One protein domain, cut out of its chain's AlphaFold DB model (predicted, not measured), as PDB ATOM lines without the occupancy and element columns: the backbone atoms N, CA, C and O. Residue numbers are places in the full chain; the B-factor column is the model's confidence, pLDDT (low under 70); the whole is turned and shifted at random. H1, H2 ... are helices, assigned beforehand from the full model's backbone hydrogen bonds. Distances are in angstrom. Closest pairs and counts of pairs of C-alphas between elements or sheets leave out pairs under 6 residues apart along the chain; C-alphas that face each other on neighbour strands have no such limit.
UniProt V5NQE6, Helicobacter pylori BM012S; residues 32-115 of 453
ATOM      1  N   SER A  32     261.466 167.731 272.132       73.88
ATOM      2  CA  SER A  32     262.253 168.009 273.341       73.88
ATOM      3  C   SER A  32     262.459 169.501 273.620       73.88
ATOM      4  O   SER A  32     262.659 169.873 274.774       73.88
ATOM      5  N   ASN A  33     262.395 170.354 272.594       76.81
ATOM      6  CA  ASN A  33     262.579 171.796 272.749       76.81
ATOM      7  C   ASN A  33     261.343 172.486 273.352       76.81
ATOM      8  O   ASN A  33     261.463 173.609 273.835       76.81
ATOM      9  N   GLU A  34     260.177 171.821 273.389       85.12
ATOM     10  CA  GLU A  34     258.961 172.350 274.029       85.12
ATOM     11  C   GLU A  34     259.223 172.735 275.491       85.12
ATOM     12  O   GLU A  34     258.815 173.812 275.918       85.12
ATOM     13  N   ILE A  35     259.960 171.893 276.225       87.94
ATOM     14  CA  ILE A  35     260.308 172.102 277.639       87.94
ATOM     15  C   ILE A  35     261.068 173.424 277.808       87.94
ATOM     16  O   ILE A  35     260.731 174.244 278.660       87.94
ATOM     17  N   ILE A  36     262.052 173.660 276.935       83.00
ATOM     18  CA  ILE A  36     262.881 174.867 276.950       83.00
ATOM     19  C   ILE A  36     262.021 176.095 276.627       83.00
ATOM     20  O   ILE A  36     262.076 177.098 277.336       83.00
ATOM     21  N   TYR A  37     261.176 176.025 275.595       83.50
ATOM     22  CA  TYR A  37     260.296 177.140 275.240       83.50
ATOM     23  C   TYR A  37     259.278 177.460 276.328       83.50
ATOM     24  O   TYR A  37     259.053 178.634 276.621       83.50
ATOM     25  N   HIS A  38     258.689 176.442 276.948       87.75
ATOM     26  CA  HIS A  38     257.746 176.637 278.035       87.75
ATOM     27  C   HIS A  38     258.413 177.356 279.215       87.75
ATOM     28  O   HIS A  38     257.888 178.371 279.674       87.75
ATOM     29  N   ALA A  39     259.615 176.929 279.612       87.88
ATOM     30  CA  ALA A  39     260.389 177.597 280.655       87.88
ATOM     31  C   ALA A  39     260.703 179.067 280.318       87.88
ATOM     32  O   ALA A  39     260.460 179.951 281.139       87.88
ATOM     33  N   PHE A  40     261.203 179.359 279.112       79.88
ATOM     34  CA  PHE A  40     261.603 180.722 278.736       79.88
ATOM     35  C   PHE A  40     260.425 181.685 278.531       79.88
ATOM     36  O   PHE A  40     260.540 182.857 278.889       79.88
ATOM     37  N   PHE A  41     259.309 181.234 277.948       80.31
ATOM     38  CA  PHE A  41     258.186 182.124 277.622       80.31
ATOM     39  C   PHE A  41     257.146 182.244 278.732       80.31
ATOM     40  O   PHE A  41     256.463 183.263 278.791       80.31
ATOM     41  N   MET A  42     257.017 181.237 279.598       83.94
ATOM     42  CA  MET A  42     256.050 181.250 280.702       83.94
ATOM     43  C   MET A  42     256.721 181.440 282.068       83.94
ATOM     44  O   MET A  42     256.029 181.593 283.067       83.94
ATOM     45  N   GLY A  43     258.057 181.484 282.144       81.44
ATOM     46  CA  GLY A  43     258.801 181.513 283.410       81.44
ATOM     47  C   GLY A  43     258.524 182.708 284.327       81.44
ATOM     48  O   GLY A  43     258.827 182.645 285.514       81.44
ATOM     49  N   GLN A  44     257.906 183.776 283.818       78.69
ATOM     50  CA  GLN A  44     257.428 184.897 284.635       78.69
ATOM     51  C   GLN A  44     256.323 184.498 285.632       78.69
ATOM     52  O   GLN A  44     256.158 185.167 286.649       78.69
ATOM     53  N   ASP A  45     255.597 183.413 285.353       83.38
ATOM     54  CA  ASP A  45     254.493 182.911 286.176       83.38
ATOM     55  C   ASP A  45     254.957 181.855 287.205       83.38
ATOM     56  O   ASP A  45     254.136 181.225 287.872       83.38
ATOM     57  N   ALA A  46     256.272 181.632 287.327       86.56
ATOM     58  CA  ALA A  46     256.856 180.593 288.170       86.56
ATOM     59  C   ALA A  46     256.960 180.979 289.655       86.56
ATOM     60  O   ALA A  46     257.118 182.149 290.016       86.56
ATOM     61  N   ASP A  47     256.958 179.966 290.528       82.88
ATOM     62  CA  ASP A  47     257.200 180.147 291.963       82.88
ATOM     63  C   ASP A  47     258.703 180.064 292.261       82.88
ATOM     64  O   ASP A  47     259.262 179.005 292.557       82.88
ATOM     65  N   PHE A  48     259.370 181.216 292.201       85.06
ATOM     66  CA  PHE A  48     260.811 181.317 292.440       85.06
ATOM     67  C   PHE A  48     261.249 180.857 293.832       85.06
ATOM     68  O   PHE A  48     262.404 180.464 293.995       85.06
ATOM     69  N   LYS A  49     260.360 180.877 294.833       89.75
ATOM     70  CA  LYS A  49     260.726 180.443 296.182       89.75
ATOM     71  C   LYS A  49     260.985 178.938 296.208       89.75
ATOM     72  O   LYS A  49     262.021 178.507 296.704       89.75
ATOM     73  N   VAL A  50     260.073 178.158 295.630       89.62
ATOM     74  CA  VAL A  50     260.204 176.694 295.543       89.62
ATOM     75  C   VAL A  50     261.410 176.301 294.687       89.62
ATOM     76  O   VAL A  50     262.141 175.372 295.033       89.62
ATOM     77  N   LEU A  51     261.653 177.023 293.588       90.50
ATOM     78  CA  LEU A  51     262.799 176.775 292.711       90.50
ATOM     79  C   LEU A  51     264.144 176.992 293.423       90.50
ATOM     80  O   LEU A  51     265.051 176.172 293.262       90.50
ATOM     81  N   GLU A  52     264.275 178.047 294.233       86.94
ATOM     82  CA  GLU A  52     265.505 178.298 294.997       86.94
ATOM     83  C   GLU A  52     265.724 177.271 296.116       86.94
ATOM     84  O   GLU A  52     266.828 176.742 296.247       86.94
ATOM     85  N   GLU A  53     264.675 176.887 296.852       91.06
ATOM     86  CA  GLU A  53     264.765 175.814 297.860       91.06
ATOM     87  C   GLU A  53     265.254 174.488 297.234       91.06
ATOM     88  O   GLU A  53     266.101 173.786 297.795       91.06
ATOM     89  N   LEU A  54     264.773 174.156 296.032       92.62
ATOM     90  CA  LEU A  54     265.190 172.951 295.310       92.62
ATOM     91  C   LEU A  54     266.632 173.031 294.799       92.62
ATOM     92  O   LEU A  54     267.368 172.049 294.897       92.62
ATOM     93  N   LYS A  55     267.069 174.184 294.293       86.81
ATOM     94  CA  LYS A  55     268.464 174.406 293.885       86.81
ATOM     95  C   LYS A  55     269.431 174.244 295.061       86.81
ATOM     96  O   LYS A  55     270.476 173.601 294.904       86.81
ATOM     97  N   GLU A  56     269.091 174.771 296.238       85.50
ATOM     98  CA  GLU A  56     269.879 174.561 297.460       85.50
ATOM     99  C   GLU A  56     269.952 173.070 297.821       85.50
ATOM    100  O   GLU A  56     271.047 172.531 298.023       85.50
ATOM    101  N   TYR A  57     268.812 172.373 297.796       90.31
ATOM    102  CA  TYR A  57     268.743 170.933 298.043       90.31
ATOM    103  C   TYR A  57     269.620 170.121 297.073       90.31
ATOM    104  O   TYR A  57     270.404 169.272 297.511       90.31
ATOM    105  N   TYR A  58     269.557 170.410 295.769       88.25
ATOM    106  CA  TYR A  58     270.377 169.748 294.746       88.25
ATOM    107  C   TYR A  58     271.877 169.982 294.911       88.25
ATOM    108  O   TYR A  58     272.688 169.165 294.466       88.25
ATOM    109  N   THR A  59     272.256 171.077 295.563       74.50
ATOM    110  CA  THR A  59     273.657 171.415 295.806       74.50
ATOM    111  C   THR A  59     274.213 170.706 297.043       74.50
ATOM    112  O   THR A  59     275.393 170.362 297.053       74.50
ATOM    113  N   GLN A  60     273.388 170.469 298.070       78.38
ATOM    114  CA  GLN A  60     273.878 170.099 299.407       78.38
ATOM    115  C   GLN A  60     273.414 168.733 299.927       78.38
ATOM    116  O   GLN A  60     274.136 168.111 300.705       78.38
ATOM    117  N   ALA A  61     272.219 168.269 299.551       77.50
ATOM    118  CA  ALA A  61     271.535 167.182 300.261       77.50
ATOM    119  C   ALA A  61     271.022 166.047 299.363       77.50
ATOM    120  O   ALA A  61     270.599 165.011 299.881       77.50
ATOM    121  N   LEU A  62     271.056 166.209 298.036       87.25
ATOM    122  CA  LEU A  62     270.556 165.191 297.118       87.25
ATOM    123  C   LEU A  62     271.350 163.883 297.238       87.25
ATOM    124  O   LEU A  62     272.576 163.854 297.107       87.25
ATOM    125  N   LYS A  63     270.624 162.777 297.418       87.75
ATOM    126  CA  LYS A  63     271.201 161.435 297.386       87.75
ATOM    127  C   LYS A  63     271.596 161.068 295.954       87.75
ATOM    128  O   LYS A  63     270.774 161.140 295.047       87.75
ATOM    129  N   LEU A  64     272.849 160.665 295.780       89.88
ATOM    130  CA  LEU A  64     273.419 160.294 294.490       89.88
ATOM    131  C   LEU A  64     273.415 158.774 294.330       89.88
ATOM    132  O   LEU A  64     274.017 158.065 295.138       89.88
ATOM    133  N   GLU A  65     272.745 158.290 293.288       86.94
ATOM    134  CA  GLU A  65     272.643 156.866 292.957       86.94
ATOM    135  C   GLU A  65     272.845 156.652 291.455       86.94
ATOM    136  O   GLU A  65     272.519 157.520 290.640       86.94
ATOM    137  N   GLU A  66     273.396 155.492 291.090       91.62
ATOM    138  CA  GLU A  66     273.526 155.099 289.689       91.62
ATOM    139  C   GLU A  66     272.149 155.057 289.016       91.62
ATOM    140  O   GLU A  66     271.189 154.525 289.570       91.62
ATOM    141  N   ASN A  67     272.064 155.619 287.815       93.06
ATOM    142  CA  ASN A  67     270.809 155.866 287.121       93.06
ATOM    143  C   ASN A  67     270.962 155.713 285.601       93.06
ATOM    144  O   ASN A  67     272.056 155.478 285.080       93.06
ATOM    145  N   TYR A  68     269.860 155.874 284.865       89.94
ATOM    146  CA  TYR A  68     269.867 155.759 283.403       89.94
ATOM    147  C   TYR A  68     270.901 156.693 282.754       89.94
ATOM    148  O   TYR A  68     271.620 156.303 281.830       89.94
ATOM    149  N   PHE A  69     271.011 157.929 283.248       86.06
ATOM    150  CA  PHE A  69     271.923 158.911 282.674       86.06
ATOM    151  C   PHE A  69     273.390 158.485 282.862       86.06
ATOM    152  O   PHE A  69     274.169 158.517 281.908       86.06
ATOM    153  N   SER A  70     273.756 157.985 284.047       85.06
ATOM    154  CA  SER A  70     275.099 157.450 284.303       85.06
ATOM    155  C   SER A  70     275.394 156.135 283.593       85.06
ATOM    156  O   SER A  70     276.526 155.919 283.172       85.06
ATOM    157  N   GLN A  71     274.415 155.272 283.362       80.44
ATOM    158  CA  GLN A  71     274.662 154.025 282.631       80.44
ATOM    159  C   GLN A  71     274.903 154.253 281.132       80.44
ATOM    160  O   GLN A  71     275.640 153.498 280.494       80.44
ATOM    161  N   HIS A  72     274.294 155.291 280.551       75.31
ATOM    162  CA  HIS A  72     274.284 155.472 279.099       75.31
ATOM    163  C   HIS A  72     275.141 156.627 278.579       75.31
ATOM    164  O   HIS A  72     275.595 156.538 277.430       75.31
ATOM    165  N   PHE A  73     275.379 157.668 279.381       72.12
ATOM    166  CA  PHE A  73     276.068 158.893 278.952       72.12
ATOM    167  C   PHE A  73     277.406 159.142 279.661       72.12
ATOM    168  O   PHE A  73     278.161 160.005 279.194       72.12
ATOM    169  N   SER A  74     277.721 158.376 280.715       65.50
ATOM    170  CA  SER A  74     279.032 158.448 281.373       65.50
ATOM    171  C   SER A  74     280.143 158.151 280.387       65.50
ATOM    172  O   SER A  74     280.009 157.276 279.527       65.50
ATOM    173  N   ASP A  75     281.216 158.922 280.507       54.41
ATOM    174  CA  ASP A  75     282.462 158.796 279.749       54.41
ATOM    175  C   ASP A  75     282.275 158.935 278.223       54.41
ATOM    176  O   ASP A  75     283.183 158.673 277.436       54.41
ATOM    177  N   LYS A  76     281.085 159.388 277.796       51.84
ATOM    178  CA  LYS A  76     280.769 159.804 276.421       51.84
ATOM    179  C   LYS A  76     280.621 161.317 276.326       51.84
ATOM    180  O   LYS A  76     281.163 161.935 275.415       51.84
ATOM    181  N   PHE A  77     279.866 161.906 277.259       48.03
ATOM    182  CA  PHE A  77     279.548 163.339 277.264       48.03
ATOM    183  C   PHE A  77     279.904 164.029 278.593       48.03
ATOM    184  O   PHE A  77     280.358 165.181 278.581       48.03
ATOM    185  N   PHE A  78     279.757 163.328 279.723       58.56
ATOM    186  CA  PHE A  78     280.092 163.811 281.069       58.56
ATOM    187  C   PHE A  78     280.780 162.708 281.883       58.56
ATOM    188  O   PHE A  78     280.660 161.531 281.538       58.56
ATOM    189  N   SER A  79     281.499 163.087 282.946       62.44
ATOM    190  CA  SER A  79     282.131 162.113 283.844       62.44
ATOM    191  C   SER A  79     281.069 161.249 284.531       62.44
ATOM    192  O   SER A  79     279.935 161.695 284.711       62.44
ATOM    193  N   TYR A  80     281.423 160.039 284.978       71.19
ATOM    194  CA  TYR A  80     280.477 159.189 285.714       71.19
ATOM    195  C   TYR A  80     279.833 159.904 286.914       71.19
ATOM    196  O   TYR A  80     278.620 159.826 287.101       71.19
ATOM    197  N   LYS A  81     280.613 160.661 287.700       74.44
ATOM    198  CA  LYS A  81     280.093 161.414 288.856       74.44
ATOM    199  C   LYS A  81     279.109 162.507 288.438       74.44
ATOM    200  O   LYS A  81     278.062 162.646 289.072       74.44
ATOM    201  N   ASP A  82     279.421 163.245 287.375       73.62
ATOM    202  CA  ASP A  82     278.524 164.277 286.856       73.62
ATOM    203  C   ASP A  82     277.260 163.650 286.284       73.62
ATOM    204  O   ASP A  82     276.167 164.122 286.573       73.62
ATOM    205  N   CYS A  83     277.373 162.545 285.545       80.31
ATOM    206  CA  CYS A  83     276.213 161.830 285.033       80.31
ATOM    207  C   CYS A  83     275.328 161.269 286.150       80.31
ATOM    208  O   CYS A  83     274.105 161.336 286.030       80.31
ATOM    209  N   VAL A  84     275.917 160.750 287.234       85.81
ATOM    210  CA  VAL A  84     275.166 160.336 288.426       85.81
ATOM    211  C   VAL A  84     274.410 161.538 288.985       85.81
ATOM    212  O   VAL A  84     273.199 161.457 289.157       85.81
ATOM    213  N   LYS A  85     275.082 162.679 289.179       88.19
ATOM    214  CA  LYS A  85     274.452 163.903 289.691       88.19
ATOM    215  C   LYS A  85     273.335 164.416 288.782       88.19
ATOM    216  O   LYS A  85     272.232 164.660 289.262       88.19
ATOM    217  N   ILE A  86     273.588 164.531 287.481       88.19
ATOM    218  CA  ILE A  86     272.611 164.966 286.475       88.19
ATOM    219  C   ILE A  86     271.396 164.043 286.486       88.19
ATOM    220  O   ILE A  86     270.263 164.515 286.552       88.19
ATOM    221  N   GLY A  87     271.622 162.732 286.449       92.44
ATOM    222  CA  GLY A  87     270.545 161.756 286.447       92.44
ATOM    223  C   GLY A  87     269.742 161.757 287.743       92.44
ATOM    224  O   GLY A  87     268.517 161.781 287.674       92.44
ATOM    225  N   SER A  88     270.394 161.850 288.906       94.19
ATOM    226  CA  SER A  88     269.706 161.950 290.197       94.19
ATOM    227  C   SER A  88     268.883 163.238 290.307       94.19
ATOM    228  O   SER A  88     267.765 163.198 290.818       94.19
ATOM    229  N   ILE A  89     269.382 164.376 289.801       93.94
ATOM    230  CA  ILE A  89     268.601 165.624 289.754       93.94
ATOM    231  C   ILE A  89     267.402 165.443 288.817       93.94
ATOM    232  O   ILE A  89     266.277 165.737 289.217       93.94
ATOM    233  N   ARG A  90     267.619 164.920 287.603       93.31
ATOM    234  CA  ARG A  90     266.563 164.678 286.608       93.31
ATOM    235  C   ARG A  90     265.451 163.789 287.165       93.31
ATOM    236  O   ARG A  90     264.285 164.163 287.088       93.31
ATOM    237  N   GLU A  91     265.803 162.641 287.734       94.56
ATOM    238  CA  GLU A  91     264.844 161.687 288.303       94.56
ATOM    239  C   GLU A  91     264.118 162.278 289.517       94.56
ATOM    240  O   GLU A  91     262.907 162.097 289.664       94.56
ATOM    241  N   HIS A  92     264.813 163.064 290.350       94.69
ATOM    242  CA  HIS A  92     264.161 163.780 291.443       94.69
ATOM    243  C   HIS A  92     263.139 164.795 290.919       94.69
ATOM    244  O   HIS A  92     261.999 164.769 291.378       94.69
ATOM    245  N   ILE A  93     263.495 165.638 289.937       94.25
ATOM    246  CA  ILE A  93     262.554 166.588 289.307       94.25
ATOM    247  C   ILE A  93     261.311 165.849 288.790       94.25
ATOM    248  O   ILE A  93     260.181 166.301 288.989       94.25
ATOM    249  N   GLU A  94     261.511 164.691 288.160       91.56
ATOM    250  CA  GLU A  94     260.431 163.864 287.623       91.56
ATOM    251  C   GLU A  94     259.494 163.366 288.739       91.56
ATOM    252  O   GLU A  94     258.269 163.457 288.597       91.56
ATOM    253  N   SER A  95     260.062 162.957 289.881       92.88
ATOM    254  CA  SER A  95     259.332 162.464 291.059       92.88
ATOM    255  C   SER A  95     258.563 163.536 291.844       92.88
ATOM    256  O   SER A  95     257.593 163.212 292.533       92.88
ATOM    257  N   LEU A  96     258.969 164.806 291.759       92.50
ATOM    258  CA  LEU A  96     258.343 165.886 292.519       92.50
ATOM    259  C   LEU A  96     256.916 166.162 292.031       92.50
ATOM    260  O   LEU A  96     256.628 166.151 290.833       92.50
ATOM    261  N   ASN A  97     256.012 166.484 292.954       93.38
ATOM    262  CA  ASN A  97     254.671 166.952 292.611       93.38
ATOM    263  C   ASN A  97     254.668 168.476 292.411       93.38
ATOM    264  O   ASN A  97     254.182 169.221 293.259       93.38
ATOM    265  N   LEU A  98     255.272 168.922 291.310       91.06
ATOM    266  CA  LEU A  98     255.298 170.318 290.870       91.06
ATOM    267  C   LEU A  98     254.412 170.506 289.641       91.06
ATOM    268  O   LEU A  98     254.198 169.562 288.873       91.06
ATOM    269  N   ASP A  99     253.939 171.733 289.431       91.62
ATOM    270  CA  ASP A  99     253.316 172.099 288.165       91.62
ATOM    271  C   ASP A  99     254.308 171.978 286.993       91.62
ATOM    272  O   ASP A  99     255.532 171.922 287.161       91.62
ATOM    273  N   LYS A 100     253.753 171.914 285.779       91.31
ATOM    274  CA  LYS A 100     254.532 171.716 284.555       91.31
ATOM    275  C   LYS A 100     255.572 172.824 284.350       91.31
ATOM    276  O   LYS A 100     256.679 172.523 283.926       91.31
ATOM    277  N   LEU A 101     255.240 174.078 284.665       92.31
ATOM    278  CA  LEU A 101     256.139 175.212 284.449       92.31
ATOM    279  C   LEU A 101     257.386 175.103 285.329       92.31
ATOM    280  O   LEU A 101     258.501 175.169 284.821       92.31
ATOM    281  N   ASN A 102     257.207 174.861 286.626       92.12
ATOM    282  CA  ASN A 102     258.314 174.700 287.563       92.12
ATOM    283  C   ASN A 102     259.186 173.479 287.217       92.12
ATOM    284  O   ASN A 102     260.412 173.570 287.286       92.12
ATOM    285  N   LYS A 103     258.595 172.355 286.777       92.69
ATOM    286  CA  LYS A 103     259.376 171.206 286.272       92.69
ATOM    287  C   LYS A 103     260.185 171.556 285.028       92.69
ATOM    288  O   LYS A 103     261.367 171.221 284.964       92.69
ATOM    289  N   ASP A 104     259.562 172.225 284.064       93.25
ATOM    290  CA  ASP A 104     260.209 172.582 282.805       93.25
ATOM    291  C   ASP A 104     261.346 173.584 283.030       93.25
ATOM    292  O   ASP A 104     262.403 173.452 282.411       93.25
ATOM    293  N   ILE A 105     261.188 174.518 283.975       91.94
ATOM    294  CA  ILE A 105     262.264 175.416 284.412       91.94
ATOM    295  C   ILE A 105     263.418 174.620 285.015       91.94
ATOM    296  O   ILE A 105     264.548 174.797 284.574       91.94
ATOM    297  N   LEU A 106     263.164 173.709 285.960       92.38
ATOM    298  CA  LEU A 106     264.225 172.914 286.591       92.38
ATOM    299  C   LEU A 106     264.972 172.024 285.587       92.38
ATOM    300  O   LEU A 106     266.199 171.944 285.638       92.38
ATOM    301  N   LEU A 107     264.256 171.375 284.663       91.12
ATOM    302  CA  LEU A 107     264.868 170.561 283.608       91.12
ATOM    303  C   LEU A 107     265.680 171.420 282.637       91.12
ATOM    304  O   LEU A 107     266.797 171.045 282.283       91.12
ATOM    305  N   THR A 108     265.154 172.581 282.248       85.81
ATOM    306  CA  THR A 108     265.874 173.546 281.409       85.81
ATOM    307  C   THR A 108     267.138 174.019 282.124       85.81
ATOM    308  O   THR A 108     268.229 173.908 281.572       85.81
ATOM    309  N   SER A 109     267.042 174.449 283.383       85.56
ATOM    310  CA  SER A 109     268.196 174.845 284.193       85.56
ATOM    311  C   SER A 109     269.224 173.726 284.331       85.56
ATOM    312  O   SER A 109     270.413 174.001 284.211       85.56
ATOM    313  N   LEU A 110     268.799 172.472 284.521       88.25
ATOM    314  CA  LEU A 110     269.708 171.330 284.559       88.25
ATOM    315  C   LEU A 110     270.477 171.193 283.238       88.25
ATOM    316  O   LEU A 110     271.703 171.145 283.273       88.25
ATOM    317  N   ILE A 111     269.782 171.216 282.096       78.81
ATOM    318  CA  ILE A 111     270.394 171.132 280.758       78.81
ATOM    319  C   ILE A 111     271.427 172.247 280.553       78.81
ATOM    320  O   ILE A 111     272.546 171.975 280.121       78.81
ATOM    321  N   TYR A 112     271.082 173.484 280.912       67.88
ATOM    322  CA  TYR A 112     271.979 174.635 280.778       67.88
ATOM    323  C   TYR A 112     273.079 174.692 281.855       67.88
ATOM    324  O   TYR A 112     274.083 175.366 281.662       67.88
ATOM    325  N   SER A 113     272.937 173.985 282.979       69.19
ATOM    326  CA  SER A 113     273.969 173.902 284.031       69.19
ATOM    327  C   SER A 113     275.065 172.876 283.740       69.19
ATOM    328  O   SER A 113     276.100 172.874 284.400       69.19
ATOM    329  N   MET A 114     274.869 172.029 282.730       68.81
ATOM    330  CA  MET A 114     275.853 171.047 282.256       68.81
ATOM    331  C   MET A 114     276.985 171.691 281.430       68.81
ATOM    332  O   MET A 114     277.770 170.992 280.783       68.81
ATOM    333  N   ASP A 115     277.039 173.022 281.418       61.50
ATOM    334  CA  ASP A 115     277.850 173.843 280.535       61.50
ATOM    335  C   ASP A 115     279.324 173.902 280.978       61.50
ATOM    336  O   ASP A 115     279.653 173.957 282.162       61.50
TER     337      ASP A 115
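This is residues 32 to 115 of the 453 residues of a protein of Helicobacter pylori BM012S (UniProt V5NQE6). H2, H4 and H5 make a loose up-and-down bundle, each running against the one before; H1 crosses H5, and short H3 packs on H4. The printed part has 84 residues, with five named helices and no named strand: all helix. It is compact, radius of gyration of the C-alphas 12.9 A, spanning 37 by 27 by 21 A.

H1, residues 33 to 45, touches H5, residues 100 to 113, closest at C-alphas 39 and 105, 4.7 A, at a steep tilt of 65 degrees. H2, residues 48 to 60, touches no helix. H3, residues 68 to 73, and H4, residues 80 to 95, form a hairpin, closest at C-alphas 70 and 83, 4.6 A. H4 and H5 form another, closest at C-alphas 93 and 103, 6.4 A. Every O i to N i+4 pair is within hydrogen-bond range in H2 to H5, 7 of 9 in H1.

H1, 19.2 A long, begins at C-alpha 33 (262.579, 171.796, 272.749); H4 is 22.1 A long; H5 ends at C-alpha 113 (273.969, 173.902, 284.031).

The printed part has no cut; residues 74 to 79 and 112 to 115 have pLDDT under 70.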